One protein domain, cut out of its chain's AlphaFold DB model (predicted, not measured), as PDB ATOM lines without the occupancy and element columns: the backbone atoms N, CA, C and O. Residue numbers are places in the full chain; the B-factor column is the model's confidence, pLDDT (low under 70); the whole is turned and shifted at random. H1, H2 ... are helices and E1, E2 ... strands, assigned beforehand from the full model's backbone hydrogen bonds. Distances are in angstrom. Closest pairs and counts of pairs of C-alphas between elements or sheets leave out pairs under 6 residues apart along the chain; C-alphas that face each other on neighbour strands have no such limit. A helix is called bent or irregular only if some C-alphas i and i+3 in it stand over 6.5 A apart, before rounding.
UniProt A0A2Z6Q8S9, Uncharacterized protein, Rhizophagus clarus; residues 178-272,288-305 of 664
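Overview. This is residues 178 to 272 and 288 to 305 of the 664 residues of an uncharacterized protein of Rhizophagus clarus (UniProt A0A2Z6Q8S9). A long, twisted sheet of four strands has one bent helix, H1, over one face and no named helix over the other. The long strands E3 and E4 run side by side and make most of the length, the shorter E2 and E1 lie beside one half of E4, and residues 189 to 194 stick out as the tip of a loop. The 113 printed residues hold E1, E2, H1, E3 and E4 in that order along the chain; the sheet's order is E1, E2, E4, E3, antiparallel throughout, and the class is mixed, helices and strands. The whole is only just compact, close to loose, with a radius of gyration of the C-alphas of 15.8 A and spans of 45 by 31 by 24 A.

Arrangement. Strand E1, residues 181 to 183, and strand E2, residues 200 to 206, form a hairpin; N 182 and O 204 are 3.0 A apart, within hydrogen-bond range. E2 is the antiparallel neighbour of E4, residues 289 to 303, with N 203 and O 299 at 2.9 A. E4 in turn is the antiparallel neighbour of E3, residues 259 to 271, with N 262 and O 300 at 2.9 A. E4 bends by 90 degrees at residue 292. E1 and E3 are the edge strands and are apart. H1, residues 233 to 254, was assigned as one helix by its hydrogen bonds but is bent: C-alphas 240 and 243 are 7.7 A apart. Its arms H1a, residues 233 to 240, and H1b, residues 243 to 254, stand at a steep tilt of 69 degrees, only just short of about perpendicular. H1b is on the sheet at a height over the sheet of 9.1 A, over E2 and E4, and runs along the strands, at 3 degrees to E4 on the local plane. Its closest C-alphas to E4 are those of Glu 252 and Thr 301, 7.1 A. H1a and E4 are near each other, with 6 pairs of C-alphas within 10 A. The arms and the sheet make two layers, helices on one face of a sheet. E2, H1 and E3 form a split strand-helix-strand unit, two strands running the same way with E4 between them, and its crossover is right-handed. In both arms every O i to N i+4 pair is within hydrogen-bond range.

Along the chain. E1 begins at C-alpha 181 (-2.159, 52.541, -36.186) and is 6.9 A long; E2 is 19.5 A. H1a measures 10.6 A and H1b 16.6 A. E3 is 37.7 A long, and E4, 35.4 A, ends at C-alpha 303 (3.896, 43.401, -20.011).

Size, cuts and confidence. The farthest C-alphas, of Asp 257 and Ala 272, are 47.0 A apart. Residues 273 to 287 are not printed, in the link from E3 to E4; C-alphas 272 and 288 are 5.9 A apart across the cut. The links E1 to E2 and E2 to H1 are long, and H1 to E3 is tight. The mean pLDDT of the printed part is 70.7, with 41 residues under 70, among them 185 to 200 and 221 to 232.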
ATOM      1  N   ASP A 178      -0.807  60.014 -43.620       65.31
ATOM      2  CA  ASP A 178       0.156  59.086 -43.016       65.31
ATOM      3  C   ASP A 178      -0.479  57.780 -42.500       65.31
ATOM      4  O   ASP A 178      -1.703  57.616 -42.442       65.31
ATOM      5  N   ILE A 179       0.372  56.828 -42.103       78.19
ATOM      6  CA  ILE A 179      -0.054  55.567 -41.493       78.19
ATOM      7  C   ILE A 179      -0.747  55.799 -40.141       78.19
ATOM      8  O   ILE A 179      -0.185  56.369 -39.206       78.19
ATOM      9  N   ILE A 180      -1.974  55.292 -40.015       83.19
ATOM     10  CA  ILE A 180      -2.733  55.299 -38.760       83.19
ATOM     11  C   ILE A 180      -2.692  53.890 -38.169       83.19
ATOM     12  O   ILE A 180      -3.244  52.952 -38.753       83.19
ATOM     13  N   PHE A 181      -2.062  53.748 -37.004       85.56
ATOM     14  CA  PHE A 181      -2.159  52.541 -36.186       85.56
ATOM     15  C   PHE A 181      -3.491  52.529 -35.430       85.56
ATOM     16  O   PHE A 181      -3.923  53.551 -34.904       85.56
ATOM     17  N   LYS A 182      -4.144  51.366 -35.361       85.81
ATOM     18  CA  LYS A 182      -5.333  51.148 -34.521       85.81
ATOM     19  C   LYS A 182      -5.144  49.919 -33.644       85.81
ATOM     20  O   LYS A 182      -4.725  48.877 -34.154       85.81
ATOM     21  N   GLU A 183      -5.458  50.024 -32.355       84.81
ATOM     22  CA  GLU A 183      -5.507  48.863 -31.461       84.81
ATOM     23  C   GLU A 183      -6.587  47.885 -31.962       84.81
ATOM     24  O   GLU A 183      -7.671  48.287 -32.386       84.81
ATOM     25  N   CYS A 184      -6.249  46.598 -32.017       77.25
ATOM     26  CA  CYS A 184      -7.058  45.542 -32.616       77.25
ATOM     27  C   CYS A 184      -7.239  44.384 -31.622       77.25
ATOM     28  O   CYS A 184      -6.260  43.964 -30.997       77.25
ATOM     29  N   PRO A 185      -8.448  43.800 -31.510       65.62
ATOM     30  CA  PRO A 185      -8.699  42.692 -30.597       65.62
ATOM     31  C   PRO A 185      -7.877  41.456 -30.982       65.62
ATOM     32  O   PRO A 185      -7.827  41.043 -32.145       65.62
ATOM     33  N   VAL A 186      -7.240  40.837 -29.987       61.75
ATOM     34  CA  VAL A 186      -6.332  39.702 -30.187       61.75
ATOM     35  C   VAL A 186      -7.118  38.395 -30.332       61.75
ATOM     36  O   VAL A 186      -7.283  37.616 -29.395       61.75
ATOM     37  N   GLY A 187      -7.607  38.145 -31.548       54.59
ATOM     38  CA  GLY A 187      -8.195  36.860 -31.929       54.59
ATOM     39  C   GLY A 187      -7.190  35.697 -31.887       54.59
ATOM     40  O   GLY A 187      -5.978  35.880 -31.729       54.59
ATOM     41  N   ARG A 188      -7.685  34.465 -32.073       45.19
ATOM     42  CA  ARG A 188      -6.812  33.315 -32.364       45.19
ATOM     43  C   ARG A 188      -6.281  33.444 -33.790       45.19
ATOM     44  O   ARG A 188      -7.051  33.346 -34.736       45.19
ATOM     45  N   ASP A 189      -4.973  33.632 -33.907       46.56
ATOM     46  CA  ASP A 189      -4.233  33.556 -35.165       46.56
ATOM     47  C   ASP A 189      -3.918  32.071 -35.463       46.56
ATOM     48  O   ASP A 189      -3.228  31.445 -34.653       46.56
ATOM     49  N   PRO A 190      -4.471  31.464 -36.535       39.34
ATOM     50  CA  PRO A 190      -4.294  30.041 -36.826       39.34
ATOM     51  C   PRO A 190      -2.977  29.718 -37.546       39.34
ATOM     52  O   PRO A 190      -2.577  28.556 -37.551       39.34
ATOM     53  N   GLU A 191      -2.295  30.707 -38.134       39.47
ATOM     54  CA  GLU A 191      -1.000  30.515 -38.813       39.47
ATOM     55  C   GLU A 191       0.184  30.622 -37.830       39.47
ATOM     56  O   GLU A 191       1.329  30.304 -38.158       39.47
ATOM     57  N   ARG A 192      -0.087  31.047 -36.591       40.66
ATOM     58  CA  ARG A 192       0.907  31.301 -35.547       40.66
ATOM     59  C   ARG A 192       1.169  30.044 -34.692       40.66
ATOM     60  O   ARG A 192       0.245  29.532 -34.060       40.66
ATOM     61  N   PRO A 193       2.429  29.575 -34.553       33.66
ATOM     62  CA  PRO A 193       2.757  28.346 -33.812       33.66
ATOM     63  C   PRO A 193       2.658  28.472 -32.277       33.66
ATOM     64  O   PRO A 193       2.943  27.517 -31.557       33.66
ATOM     65  N   HIS A 194       2.269  29.636 -31.753       38.28
ATOM     66  CA  HIS A 194       2.092  29.905 -30.327       38.28
ATOM     67  C   HIS A 194       0.732  30.568 -30.068       38.28
ATOM     68  O   HIS A 194       0.278  31.422 -30.827       38.28
ATOM     69  N   ARG A 195       0.055  30.169 -28.983       36.09
ATOM     70  CA  ARG A 195      -1.264  30.714 -28.627       36.09
ATOM     71  C   ARG A 195      -1.126  32.147 -28.118       36.09
ATOM     72  O   ARG A 195      -0.400  32.376 -27.158       36.09
ATOM     73  N   ASN A 196      -1.889  33.072 -28.695       37.66
ATOM     74  CA  ASN A 196      -1.946  34.456 -28.223       37.66
ATOM     75  C   ASN A 196      -2.368  34.547 -26.739       37.66
ATOM     76  O   ASN A 196      -3.197  33.766 -26.253       37.66
ATOM     77  N   HIS A 197      -1.780  35.508 -26.023       47.16
ATOM     78  CA  HIS A 197      -1.976  35.730 -24.589       47.16
ATOM     79  C   HIS A 197      -3.028  36.817 -24.327       47.16
ATOM     80  O   HIS A 197      -3.177  37.745 -25.115       47.16
ATOM     81  N   SER A 198      -3.722  36.731 -23.190       47.22
ATOM     82  CA  SER A 198      -4.778  37.670 -22.769       47.22
ATOM     83  C   SER A 198      -4.270  39.024 -22.250       47.22
ATOM     84  O   SER A 198      -5.082  39.863 -21.889       47.22
ATOM     85  N   LEU A 199      -2.949  39.231 -22.203       58.06
ATOM     86  CA  LEU A 199      -2.280  40.452 -21.719       58.06
ATOM     87  C   LEU A 199      -1.471  41.155 -22.831       58.06
ATOM     88  O   LEU A 199      -0.559  41.930 -22.556       58.06
ATOM     89  N   MET A 200      -1.760  40.824 -24.093       69.19
ATOM     90  CA  MET A 200      -1.093  41.377 -25.272       69.19
ATOM     91  C   MET A 200      -1.991  42.435 -25.917       69.19
ATOM     92  O   MET A 200      -3.141  42.132 -26.231       69.19
ATOM     93  N   SER A 201      -1.463  43.632 -26.175       77.19
ATOM     94  CA  SER A 201      -2.110  44.598 -27.077       77.19
ATOM     95  C   SER A 201      -1.517  44.454 -28.477       77.19
ATOM     96  O   SER A 201      -0.345  44.102 -28.639       77.19
ATOM     97  N   LYS A 202      -2.329  44.696 -29.510       83.00
ATOM     98  CA  LYS A 202      -1.897  44.612 -30.910       83.00
ATOM     99  C   LYS A 202      -2.377  45.825 -31.688       83.00
ATOM    100  O   LYS A 202      -3.547  45.926 -32.035       83.00
ATOM    101  N   TRP A 203      -1.451  46.707 -32.019       85.25
ATOM    102  CA  TRP A 203      -1.693  47.879 -32.848       85.25
ATOM    103  C   TRP A 203      -1.387  47.542 -34.303       85.25
ATOM    104  O   TRP A 203      -0.335  46.980 -34.590       85.25
ATOM    105  N   VAL A 204      -2.285  47.863 -35.237       85.88
ATOM    106  CA  VAL A 204      -2.115  47.559 -36.668       85.88
ATOM    107  C   VAL A 204      -2.223  48.832 -37.497       85.88
ATOM    108  O   VAL A 204      -3.276  49.466 -37.536       85.88
ATOM    109  N   GLY A 205      -1.143  49.174 -38.195       86.81
ATOM    110  CA  GLY A 205      -1.109  50.196 -39.235       86.81
ATOM    111  C   GLY A 205      -1.288  49.558 -40.613       86.81
ATOM    112  O   GLY A 205      -0.571  48.620 -40.975       86.81
ATOM    113  N   LYS A 206      -2.250  50.050 -41.399       85.31
ATOM    114  CA  LYS A 206      -2.366  49.706 -42.826       85.31
ATOM    115  C   LYS A 206      -1.465  50.649 -43.615       85.31
ATOM    116  O   LYS A 206      -1.622  51.859 -43.490       85.31
ATOM    117  N   ILE A 207      -0.553  50.110 -44.419       82.56
ATOM    118  CA  ILE A 207       0.334  50.939 -45.242       82.56
ATOM    119  C   ILE A 207      -0.470  51.441 -46.455       82.56
ATOM    120  O   ILE A 207      -1.154  50.631 -47.092       82.56
ATOM    121  N   PRO A 208      -0.443  52.748 -46.778       80.50
ATOM    122  CA  PRO A 208      -1.037  53.260 -48.008       80.50
ATOM    123  C   PRO A 208      -0.414  52.603 -49.245       80.50
ATOM    124  O   PRO A 208       0.800  52.424 -49.321       80.50
ATOM    125  N   HIS A 209      -1.235  52.254 -50.236       76.31
ATOM    126  CA  HIS A 209      -0.713  51.764 -51.514       76.31
ATOM    127  C   HIS A 209       0.098  52.881 -52.206       76.31
ATOM    128  O   HIS A 209      -0.389  54.013 -52.210       76.31
ATOM    129  N   PRO A 210       1.258  52.600 -52.836       73.19
ATOM    130  CA  PRO A 210       2.087  53.600 -53.524       73.19
ATOM    131  C   PRO A 210       1.302  54.557 -54.435       73.19
ATOM    132  O   PRO A 210       1.417  55.772 -54.314       73.19
ATOM    133  N   ASN A 211       0.414  54.015 -55.277       72.75
ATOM    134  CA  ASN A 211      -0.444  54.787 -56.191       72.75
ATOM    135  C   ASN A 211      -1.415  55.758 -55.481       72.75
ATOM    136  O   ASN A 211      -1.968  56.641 -56.128       72.75
ATOM    137  N   ASN A 212      -1.658  55.573 -54.179       76.38
ATOM    138  CA  ASN A 212      -2.626  56.335 -53.388       76.38
ATOM    139  C   ASN A 212      -1.947  57.333 -52.431       76.38
ATOM    140  O   ASN A 212      -2.621  58.228 -51.925       76.38
ATOM    141  N   ASN A 213      -0.651  57.167 -52.148       77.12
ATOM    142  CA  ASN A 213       0.162  58.137 -51.416       77.12
ATOM    143  C   ASN A 213       1.634  58.043 -51.894       77.12
ATOM    144  O   ASN A 213       2.298  57.041 -51.600       77.12
ATOM    145  N   PRO A 214       2.171  59.076 -52.582       76.81
ATOM    146  CA  PRO A 214       3.518  59.049 -53.158       76.81
ATOM    147  C   PRO A 214       4.637  58.966 -52.109       76.81
ATOM    148  O   PRO A 214       5.736  58.524 -52.430       76.81
ATOM    149  N   THR A 215       4.362  59.286 -50.842       77.44
ATOM    150  CA  THR A 215       5.279  59.080 -49.707       77.44
ATOM    151  C   THR A 215       5.717  57.611 -49.560       77.44
ATOM    152  O   THR A 215       6.795  57.327 -49.044       77.44
ATOM    153  N   TYR A 216       4.927  56.664 -50.084       78.50
ATOM    154  CA  TYR A 216       5.221  55.226 -50.088       78.50
ATOM    155  C   TYR A 216       5.686  54.714 -51.467       78.50
ATOM    156  O   TYR A 216       5.798  53.506 -51.674       78.50
ATOM    157  N   ALA A 217       6.007  55.607 -52.415       75.25
ATOM    158  CA  ALA A 217       6.403  55.261 -53.786       75.25
ATOM    159  C   ALA A 217       7.717  54.468 -53.902       75.25
ATOM    160  O   ALA A 217       7.991  53.917 -54.964       75.25
ATOM    161  N   PHE A 218       8.510  54.356 -52.833       75.19
ATOM    162  CA  PHE A 218       9.677  53.468 -52.781       75.19
ATOM    163  C   PHE A 218       9.296  51.977 -52.691       75.19
ATOM    164  O   PHE A 218      10.123  51.115 -52.984       75.19
ATOM    165  N   ILE A 219       8.050  51.640 -52.326       73.56
ATOM    166  CA  ILE A 219       7.565  50.253 -52.228       73.56
ATOM    167  C   ILE A 219       7.160  49.733 -53.622       73.56
ATOM    168  O   ILE A 219       5.989  49.477 -53.894       73.56
ATOM    169  N   GLN A 220       8.141  49.599 -54.519       70.56
ATOM    170  CA  GLN A 220       7.981  49.030 -55.866       70.56
ATOM    171  C   GLN A 220       8.582  47.614 -55.964       70.56
ATOM    172  O   GLN A 220       9.565  47.337 -55.266       70.56
ATOM    173  N   PRO A 221       8.059  46.723 -56.832       66.12
ATOM    174  CA  PRO A 221       8.657  45.412 -57.087       66.12
ATOM    175  C   PRO A 221      10.003  45.529 -57.817       66.12
ATOM    176  O   PRO A 221      10.109  46.242 -58.813       66.12
ATOM    177  N   ILE A 222      11.015  44.773 -57.380       64.19
ATOM    178  CA  ILE A 222      12.319  44.697 -58.060       64.19
ATOM    179  C   ILE A 222      12.392  43.428 -58.907       64.19
ATOM    180  O   ILE A 222      12.212  42.320 -58.400       64.19
ATOM    181  N   ALA A 223      12.731  43.580 -60.187       58.47
ATOM    182  CA  ALA A 223      12.881  42.458 -61.112       58.47
ATOM    183  C   ALA A 223      14.181  41.648 -60.912       58.47
ATOM    184  O   ALA A 223      14.208  40.463 -61.242       58.47
ATOM    185  N   LYS A 224      15.253  42.262 -60.384       61.09
ATOM    186  CA  LYS A 224      16.586  41.649 -60.232       61.09
ATOM    187  C   LYS A 224      17.021  41.489 -58.761       61.09
ATOM    188  O   LYS A 224      17.125  42.493 -58.053       61.09
ATOM    189  N   PRO A 225      17.337  40.272 -58.273       57.47
ATOM    190  CA  PRO A 225      17.806  40.038 -56.898       57.47
ATOM    191  C   PRO A 225      19.002  40.898 -56.447       57.47
ATOM    192  O   PRO A 225      19.166  41.172 -55.258       57.47
ATOM    193  N   GLU A 226      19.824  41.352 -57.389       59.97
ATOM    194  CA  GLU A 226      21.042  42.136 -57.173       59.97
ATOM    195  C   GLU A 226      20.729  43.577 -56.738       59.97
ATOM    196  O   GLU A 226      21.498  44.193 -55.997       59.97
ATOM    197  N   GLU A 227      19.581  44.109 -57.163       61.88
ATOM    198  CA  GLU A 227      19.125  45.470 -56.867       61.88
ATOM    199  C   GLU A 227      18.507  45.569 -55.454       61.88
ATOM    200  O   GLU A 227      18.640  46.607 -54.806       61.88
ATOM    201  N   TYR A 228      17.984  44.470 -54.882       59.78
ATOM    202  CA  TYR A 228      17.538  44.418 -53.475       59.78
ATOM    203  C   TYR A 228      18.650  44.730 -52.460       59.78
ATOM    204  O   TYR A 228      18.357  45.184 -51.356       59.78
ATOM    205  N   LYS A 229      19.928  44.514 -52.806       57.56
ATOM    206  CA  LYS A 229      21.063  44.912 -51.949       57.56
ATOM    207  C   LYS A 229      21.285  46.430 -51.910       57.56
ATOM    208  O   LYS A 229      21.972  46.903 -51.012       57.56
ATOM    209  N   LYS A 230      20.736  47.174 -52.877       59.53
ATOM    210  CA  LYS A 230      20.928  48.623 -53.049       59.53
ATOM    211  C   LYS A 230      19.770  49.458 -52.481       59.53
ATOM    212  O   LYS A 230      19.902  50.672 -52.387       59.53
ATOM    213  N   LEU A 231      18.647  48.827 -52.118       60.75
ATOM    214  CA  LEU A 231      17.404  49.504 -51.732       60.75
ATOM    215  C   LEU A 231      16.899  49.026 -50.354       60.75
ATOM    216  O   LEU A 231      16.304  47.951 -50.244       60.75
ATOM    217  N   PRO A 232      17.125  49.801 -49.274       64.88
ATOM    218  CA  PRO A 232      16.779  49.405 -47.912       64.88
ATOM    219  C   PRO A 232      15.299  49.680 -47.575       64.88
ATOM    220  O   PRO A 232      14.987  50.539 -46.752       64.88
ATOM    221  N   TYR A 233      14.379  48.903 -48.165       70.44
ATOM    222  CA  TYR A 233      12.920  49.001 -47.948       70.44
ATOM    223  C   TYR A 233      12.508  49.125 -46.478       70.44
ATOM    224  O   TYR A 233      11.713  49.990 -46.125       70.44
ATOM    225  N   MET A 234      13.024  48.236 -45.621       74.75
ATOM    226  CA  MET A 234      12.623  48.194 -44.214       74.75
ATOM    227  C   MET A 234      13.215  49.368 -43.415       74.75
ATOM    228  O   MET A 234      12.427  50.033 -42.753       74.75
ATOM    229  N   PRO A 235      14.517  49.715 -43.508       75.44
ATOM    230  CA  PRO A 235      15.031  50.945 -42.901       75.44
ATOM    231  C   PRO A 235      14.336  52.230 -43.377       75.44
ATOM    232  O   PRO A 235      14.022  53.073 -42.541       75.44
ATOM    233  N   GLN A 236      14.018  52.369 -44.673       75.06
ATOM    234  CA  GLN A 236      13.262  53.522 -45.188       75.06
ATOM    235  C   GLN A 236      11.856  53.589 -44.577       75.06
ATOM    236  O   GLN A 236      11.475  54.614 -44.017       75.06
ATOM    237  N   LEU A 237      11.111  52.479 -44.606       80.12
ATOM    238  CA  LEU A 237       9.768  52.402 -44.032       80.12
ATOM    239  C   LEU A 237       9.764  52.641 -42.514       80.12
ATOM    240  O   LEU A 237       8.932  53.398 -42.027       80.12
ATOM    241  N   ILE A 238      10.701  52.042 -41.772       80.69
ATOM    242  CA  ILE A 238      10.840  52.220 -40.317       80.69
ATOM    243  C   ILE A 238      11.274  53.646 -39.965       80.69
ATOM    244  O   ILE A 238      10.785  54.186 -38.979       80.69
ATOM    245  N   GLY A 239      12.148  54.275 -40.758       79.00
ATOM    246  CA  GLY A 239      12.509  55.685 -40.600       79.00
ATOM    247  C   GLY A 239      11.302  56.607 -40.770       79.00
ATOM    248  O   GLY A 239      11.058  57.456 -39.917       79.00
ATOM    249  N   LEU A 240      10.511  56.375 -41.819       82.31
ATOM    250  CA  LEU A 240       9.332  57.168 -42.166       82.31
ATOM    251  C   LEU A 240       8.225  57.062 -41.109       82.31
ATOM    252  O   LEU A 240       7.700  58.072 -40.652       82.31
ATOM    253  N   ILE A 241       7.906  55.846 -40.657       82.06
ATOM    254  CA  ILE A 241       6.831  55.620 -39.675       82.06
ATOM    255  C   ILE A 241       7.310  55.719 -38.213       82.06
ATOM    256  O   ILE A 241       6.516  55.498 -37.295       82.06
ATOM    257  N   ARG A 242       8.588  56.065 -37.975       83.56
ATOM    258  CA  ARG A 242       9.207  56.159 -36.638       83.56
ATOM    259  C   ARG A 242       8.393  56.992 -35.639       83.56
ATOM    260  O   ARG A 242       8.221  56.501 -34.522       83.56
ATOM    261  N   PRO A 243       7.841  58.178 -35.984       81.94
ATOM    262  CA  PRO A 243       7.050  58.963 -35.036       81.94
ATOM    263  C   PRO A 243       5.803  58.209 -34.559       81.94
ATOM    264  O   PRO A 243       5.501  58.205 -33.370       81.94
ATOM    265  N   LYS A 244       5.132  57.485 -35.464       84.88
ATOM    266  CA  LYS A 244       3.932  56.694 -35.153       84.88
ATOM    267  C   LYS A 244       4.229  55.374 -34.439       84.88
ATOM    268  O   LYS A 244       3.389  54.909 -33.674       84.88
ATOM    269  N   ILE A 245       5.425  54.802 -34.607       84.62
ATOM    270  CA  ILE A 245       5.913  53.731 -33.721       84.62
ATOM    271  C   ILE A 245       6.149  54.286 -32.308       84.62
ATOM    272  O   ILE A 245       5.709  53.664 -31.343       84.62
ATOM    273  N   LYS A 246       6.808  55.450 -32.179       84.38
ATOM    274  CA  LYS A 246       7.092  56.080 -30.879       84.38
ATOM    275  C   LYS A 246       5.800  56.403 -30.119       84.38
ATOM    276  O   LYS A 246       5.694  56.020 -28.963       84.38
ATOM    277  N   GLU A 247       4.814  57.000 -30.786       85.81
ATOM    278  CA  GLU A 247       3.473  57.288 -30.250       85.81
ATOM    279  C   GLU A 247       2.818  56.041 -29.631       85.81
ATOM    280  O   GLU A 247       2.492  56.038 -28.447       85.81
ATOM    281  N   VAL A 248       2.732  54.937 -30.387       84.00
ATOM    282  CA  VAL A 248       2.170  53.667 -29.893       84.00
ATOM    283  C   VAL A 248       2.975  53.098 -28.722       84.00
ATOM    284  O   VAL A 248       2.384  52.668 -27.735       84.00
ATOM    285  N   LEU A 249       4.309  53.085 -28.803       83.75
ATOM    286  CA  LEU A 249       5.145  52.549 -27.724       83.75
ATOM    287  C   LEU A 249       5.046  53.393 -26.447       83.75
ATOM    288  O   LEU A 249       4.965  52.818 -25.369       83.75
ATOM    289  N   GLN A 250       4.975  54.724 -26.552       81.88
ATOM    290  CA  GLN A 250       4.765  55.608 -25.404       81.88
ATOM    291  C   GLN A 250       3.388  55.383 -24.771       81.88
ATOM    292  O   GLN A 250       3.317  55.206 -23.557       81.88
ATOM    293  N   THR A 251       2.306  55.320 -25.558       82.88
ATOM    294  CA  THR A 251       0.962  54.989 -25.042       82.88
ATOM    295  C   THR A 251       0.945  53.637 -24.328       82.88
ATOM    296  O   THR A 251       0.316  53.490 -23.284       82.88
ATOM    297  N   GLU A 252       1.639  52.638 -24.868       79.31
ATOM    298  CA  GLU A 252       1.696  51.302 -24.280       79.31
ATOM    299  C   GLU A 252       2.577  51.222 -23.029       79.31
ATOM    300  O   GLU A 252       2.243  50.450 -22.133       79.31
ATOM    301  N   LEU A 253       3.633  52.038 -22.935       79.62
ATOM    302  CA  LEU A 253       4.478  52.172 -21.745       79.62
ATOM    303  C   LEU A 253       3.673  52.776 -20.581       79.62
ATOM    304  O   LEU A 253       3.526  52.135 -19.545       79.62
ATOM    305  N   HIS A 254       3.013  53.922 -20.796       76.19
ATOM    306  CA  HIS A 254       2.168  54.573 -19.777       76.19
ATOM    307  C   HIS A 254       1.028  53.668 -19.263       76.19
ATOM    308  O   HIS A 254       0.616  53.787 -18.114       76.19
ATOM    309  N   LYS A 255       0.514  52.746 -20.093       74.69
ATOM    310  CA  LYS A 255      -0.515  51.765 -19.693       74.69
ATOM    311  C   LYS A 255       0.016  50.604 -18.833       74.69
ATOM    312  O   LYS A 255      -0.801  49.894 -18.247       74.69
ATOM    313  N   LYS A 256       1.317  50.287 -18.885       69.50
ATOM    314  CA  LYS A 256       1.861  48.968 -18.478       69.50
ATOM    315  C   LYS A 256       3.171  49.023 -17.685       69.50
ATOM    316  O   LYS A 256       3.673  47.953 -17.342       69.50
ATOM    317  N   ASP A 257       3.685  50.217 -17.396       67.75
ATOM    318  CA  ASP A 257       4.985  50.469 -16.764       67.75
ATOM    319  C   ASP A 257       6.150  49.921 -17.606       67.75
ATOM    320  O   ASP A 257       6.670  50.635 -18.458       67.75
ATOM    321  N   GLN A 258       6.488  48.632 -17.498       63.84
ATOM    322  CA  GLN A 258       7.492  47.989 -18.353       63.84
ATOM    323  C   GLN A 258       6.856  47.170 -19.488       63.84
ATOM    324  O   GLN A 258       6.078  46.237 -19.255       63.84
ATOM    325  N   ILE A 259       7.253  47.443 -20.740       67.94
ATOM    326  CA  ILE A 259       6.791  46.696 -21.923       67.94
ATOM    327  C   ILE A 259       7.908  45.961 -22.661       67.94
ATOM    328  O   ILE A 259       9.006  46.459 -22.873       67.94
ATOM    329  N   LYS A 260       7.565  44.778 -23.173       68.81
ATOM    330  CA  LYS A 260       8.267  44.131 -24.282       68.81
ATOM    331  C   LYS A 260       7.463  44.350 -25.557       68.81
ATOM    332  O   LYS A 260       6.247  44.168 -25.544       68.81
ATOM    333  N   SER A 261       8.119  44.677 -26.665       71.62
ATOM    334  CA  SER A 261       7.457  44.890 -27.956       71.62
ATOM    335  C   SER A 261       8.003  43.982 -29.064       71.62
ATOM    336  O   SER A 261       9.103  43.433 -28.973       71.62
ATOM    337  N   ALA A 262       7.205  43.797 -30.115       75.62
ATOM    338  CA  ALA A 262       7.597  43.153 -31.363       75.62
ATOM    339  C   ALA A 262       6.931  43.866 -32.548       75.62
ATOM    340  O   ALA A 262       5.718  44.079 -32.548       75.62
ATOM    341  N   ILE A 263       7.712  44.218 -33.573       78.44
ATOM    342  CA  ILE A 263       7.214  44.860 -34.799       78.44
ATOM    343  C   ILE A 263       7.209  43.824 -35.927       78.44
ATOM    344  O   ILE A 263       8.232  43.207 -36.220       78.44
ATOM    345  N   VAL A 264       6.051  43.626 -36.559       78.62
ATOM    346  CA  VAL A 264       5.818  42.585 -37.572       78.62
ATOM    347  C   VAL A 264       5.277  43.220 -38.852       78.62
ATOM    348  O   VAL A 264       4.237  43.873 -38.824       78.62
ATOM    349  N   ALA A 265       5.952  43.007 -39.984       79.00
ATOM    350  CA  ALA A 265       5.537  43.510 -41.297       79.00
ATOM    351  C   ALA A 265       4.887  42.404 -42.145       79.00
ATOM    352  O   ALA A 265       5.538  41.424 -42.510       79.00
ATOM    353  N   LEU A 266       3.610  42.572 -42.497       79.69
ATOM    354  CA  LEU A 266       2.894  41.672 -43.399       79.69
ATOM    355  C   LEU A 266       3.233  42.025 -44.851       79.69
ATOM    356  O   LEU A 266       2.798  43.057 -45.367       79.69
ATOM    357  N   CYS A 267       3.990  41.151 -45.506       79.06
ATOM    358  CA  CYS A 267       4.521  41.357 -46.851       79.06
ATOM    359  C   CYS A 267       3.871  40.405 -47.864       79.06
ATOM    360  O   CYS A 267       3.626  39.238 -47.558       79.06
ATOM    361  N   ARG A 268       3.621  40.895 -49.080       75.94
ATOM    362  CA  ARG A 268       3.137  40.114 -50.221       75.94
ATOM    363  C   ARG A 268       4.290  39.850 -51.189       75.94
ATOM    364  O   ARG A 268       5.012  40.777 -51.551       75.94
ATOM    365  N   TYR A 269       4.422  38.599 -51.625       76.19
ATOM    366  CA  TYR A 269       5.480  38.157 -52.531       76.19
ATOM    367  C   TYR A 269       4.915  37.378 -53.721       76.19
ATOM    368  O   TYR A 269       3.964  36.613 -53.556       76.19
ATOM    369  N   SER A 270       5.563  37.489 -54.880       71.19
ATOM    370  CA  SER A 270       5.397  36.570 -56.013       71.19
ATOM    371  C   SER A 270       6.638  35.703 -56.216       71.19
ATOM    372  O   SER A 270       7.715  35.991 -55.695       71.19
ATOM    373  N   ILE A 271       6.476  34.593 -56.940       70.75
ATOM    374  CA  ILE A 271       7.544  33.629 -57.229       70.75
ATOM    375  C   ILE A 271       7.836  33.658 -58.727       70.75
ATOM    376  O   ILE A 271       6.939  33.413 -59.538       70.75
ATOM    377  N   ALA A 272       9.094  33.898 -59.097       62.84
ATOM    378  CA  ALA A 272       9.525  33.807 -60.488       62.84
ATOM    379  C   ALA A 272       9.447  32.349 -60.984       62.84
ATOM    380  O   ALA A 272      10.124  31.458 -60.458       62.84
ATOM    381  N   ARG A 288      13.942  33.132 -54.572       61.38
ATOM    382  CA  ARG A 288      13.008  33.261 -55.716       61.38
ATOM    383  C   ARG A 288      11.701  34.013 -55.421       61.38
ATOM    384  O   ARG A 288      10.857  34.106 -56.310       61.38
ATOM    385  N   TYR A 289      11.560  34.577 -54.219       65.50
ATOM    386  CA  TYR A 289      10.460  35.468 -53.856       65.50
ATOM    387  C   TYR A 289      10.824  36.920 -54.174       65.50
ATOM    388  O   TYR A 289      11.806  37.440 -53.645       65.50
ATOM    389  N   ILE A 290      10.005  37.573 -54.994       67.69
ATOM    390  CA  ILE A 290      10.039  39.018 -55.243       67.69
ATOM    391  C   ILE A 290       9.040  39.663 -54.281       67.69
ATOM    392  O   ILE A 290       7.887  39.240 -54.219       67.69
ATOM    393  N   LEU A 291       9.474  40.656 -53.501       71.38
ATOM    394  CA  LEU A 291       8.588  41.469 -52.662       71.38
ATOM    395  C   LEU A 291       7.776  42.397 -53.571       71.38
ATOM    396  O   LEU A 291       8.354  43.268 -54.215       71.38
ATOM    397  N   GLU A 292       6.455  42.216 -53.604       71.31
ATOM    398  CA  GLU A 292       5.549  43.050 -54.402       71.31
ATOM    399  C   GLU A 292       5.105  44.291 -53.627       71.31
ATOM    400  O   GLU A 292       5.096  45.392 -54.166       71.31
ATOM    401  N   LEU A 293       4.695  44.101 -52.367       74.75
ATOM    402  CA  LEU A 293       4.060  45.138 -51.556       74.75
ATOM    403  C   LEU A 293       4.138  44.793 -50.063       74.75
ATOM    404  O   LEU A 293       3.964  43.636 -49.672       74.75
ATOM    405  N   ILE A 294       4.327  45.800 -49.211       79.12
ATOM    406  CA  ILE A 294       4.182  45.671 -47.756       79.12
ATOM    407  C   ILE A 294       2.772  46.163 -47.407       79.12
ATOM    408  O   ILE A 294       2.429  47.310 -47.672       79.12
ATOM    409  N   LEU A 295       1.923  45.281 -46.875       78.19
ATOM    410  CA  LEU A 295       0.481  45.519 -46.732       78.19
ATOM    411  C   LEU A 295       0.122  46.219 -45.415       78.19
ATOM    412  O   LEU A 295      -0.774  47.066 -45.357       78.19
ATOM    413  N   LYS A 296       0.752  45.785 -44.322       84.38
ATOM    414  CA  LYS A 296       0.454  46.214 -42.950       84.38
ATOM    415  C   LYS A 296       1.708  46.081 -42.096       84.38
ATOM    416  O   LYS A 296       2.498  45.165 -42.320       84.38
ATOM    417  N   ILE A 297       1.825  46.904 -41.063       84.75
ATOM    418  CA  ILE A 297       2.718  46.651 -39.927       84.75
ATOM    419  C   ILE A 297       1.861  46.510 -38.674       84.75
ATOM    420  O   ILE A 297       0.875  47.226 -38.509       84.75
ATOM    421  N   SER A 298       2.224  45.586 -37.788       83.19
ATOM    422  CA  SER A 298       1.654  45.517 -36.447       83.19
ATOM    423  C   SER A 298       2.719  45.583 -35.366       83.19
ATOM    424  O   SER A 298       3.733  44.894 -35.461       83.19
ATOM    425  N   ILE A 299       2.448  46.384 -34.340       81.69
ATOM    426  CA  ILE A 299       3.221  46.480 -33.106       81.69
ATOM    427  C   ILE A 299       2.460  45.654 -32.065       81.69
ATOM    428  O   ILE A 299       1.292  45.924 -31.782       81.69
ATOM    429  N   GLU A 300       3.094  44.613 -31.540       79.50
ATOM    430  CA  GLU A 300       2.552  43.753 -30.487       79.50
ATOM    431  C   GLU A 300       3.296  44.045 -29.185       79.50
ATOM    432  O   GLU A 300       4.525  43.981 -29.153       79.50
ATOM    433  N   THR A 301       2.562  44.390 -28.128       71.62
ATOM    434  CA  THR A 301       3.113  44.788 -26.825       71.62
ATOM    435  C   THR A 301       2.642  43.848 -25.722       71.62
ATOM    436  O   THR A 301       1.473  43.461 -25.644       71.62
ATOM    437  N   TYR A 302       3.575  43.495 -24.846       70.69
ATOM    438  CA  TYR A 302       3.419  42.572 -23.728       70.69
ATOM    439  C   TYR A 302       3.936  43.257 -22.462       70.69
ATOM    440  O   TYR A 302       4.929  43.976 -22.531       70.69
ATOM    441  N   ILE A 303       3.330  42.989 -21.307       60.44
ATOM    442  CA  ILE A 303       3.896  43.401 -20.011       60.44
ATOM    443  C   ILE A 303       5.233  42.664 -19.803       60.44
ATOM    444  O   ILE A 303       5.300  41.439 -19.968       60.44
ATOM    445  N   LEU A 304       6.303  43.387 -19.460       54.72
ATOM    446  CA  LEU A 304       7.633  42.817 -19.225       54.72
ATOM    447  C   LEU A 304       7.725  42.215 -17.816       54.72
ATOM    448  O   LEU A 304       8.293  42.787 -16.891       54.72
ATOM    449  N   CYS A 305       7.218  40.998 -17.643       47.66
ATOM    450  CA  CYS A 305       7.482  40.246 -16.421       47.66
ATOM    451  C   CYS A 305       8.944  39.759 -16.406       47.66
ATOM    452  O   CYS A 305       9.251  38.702 -16.969       47.66
TER     453      CYS A 305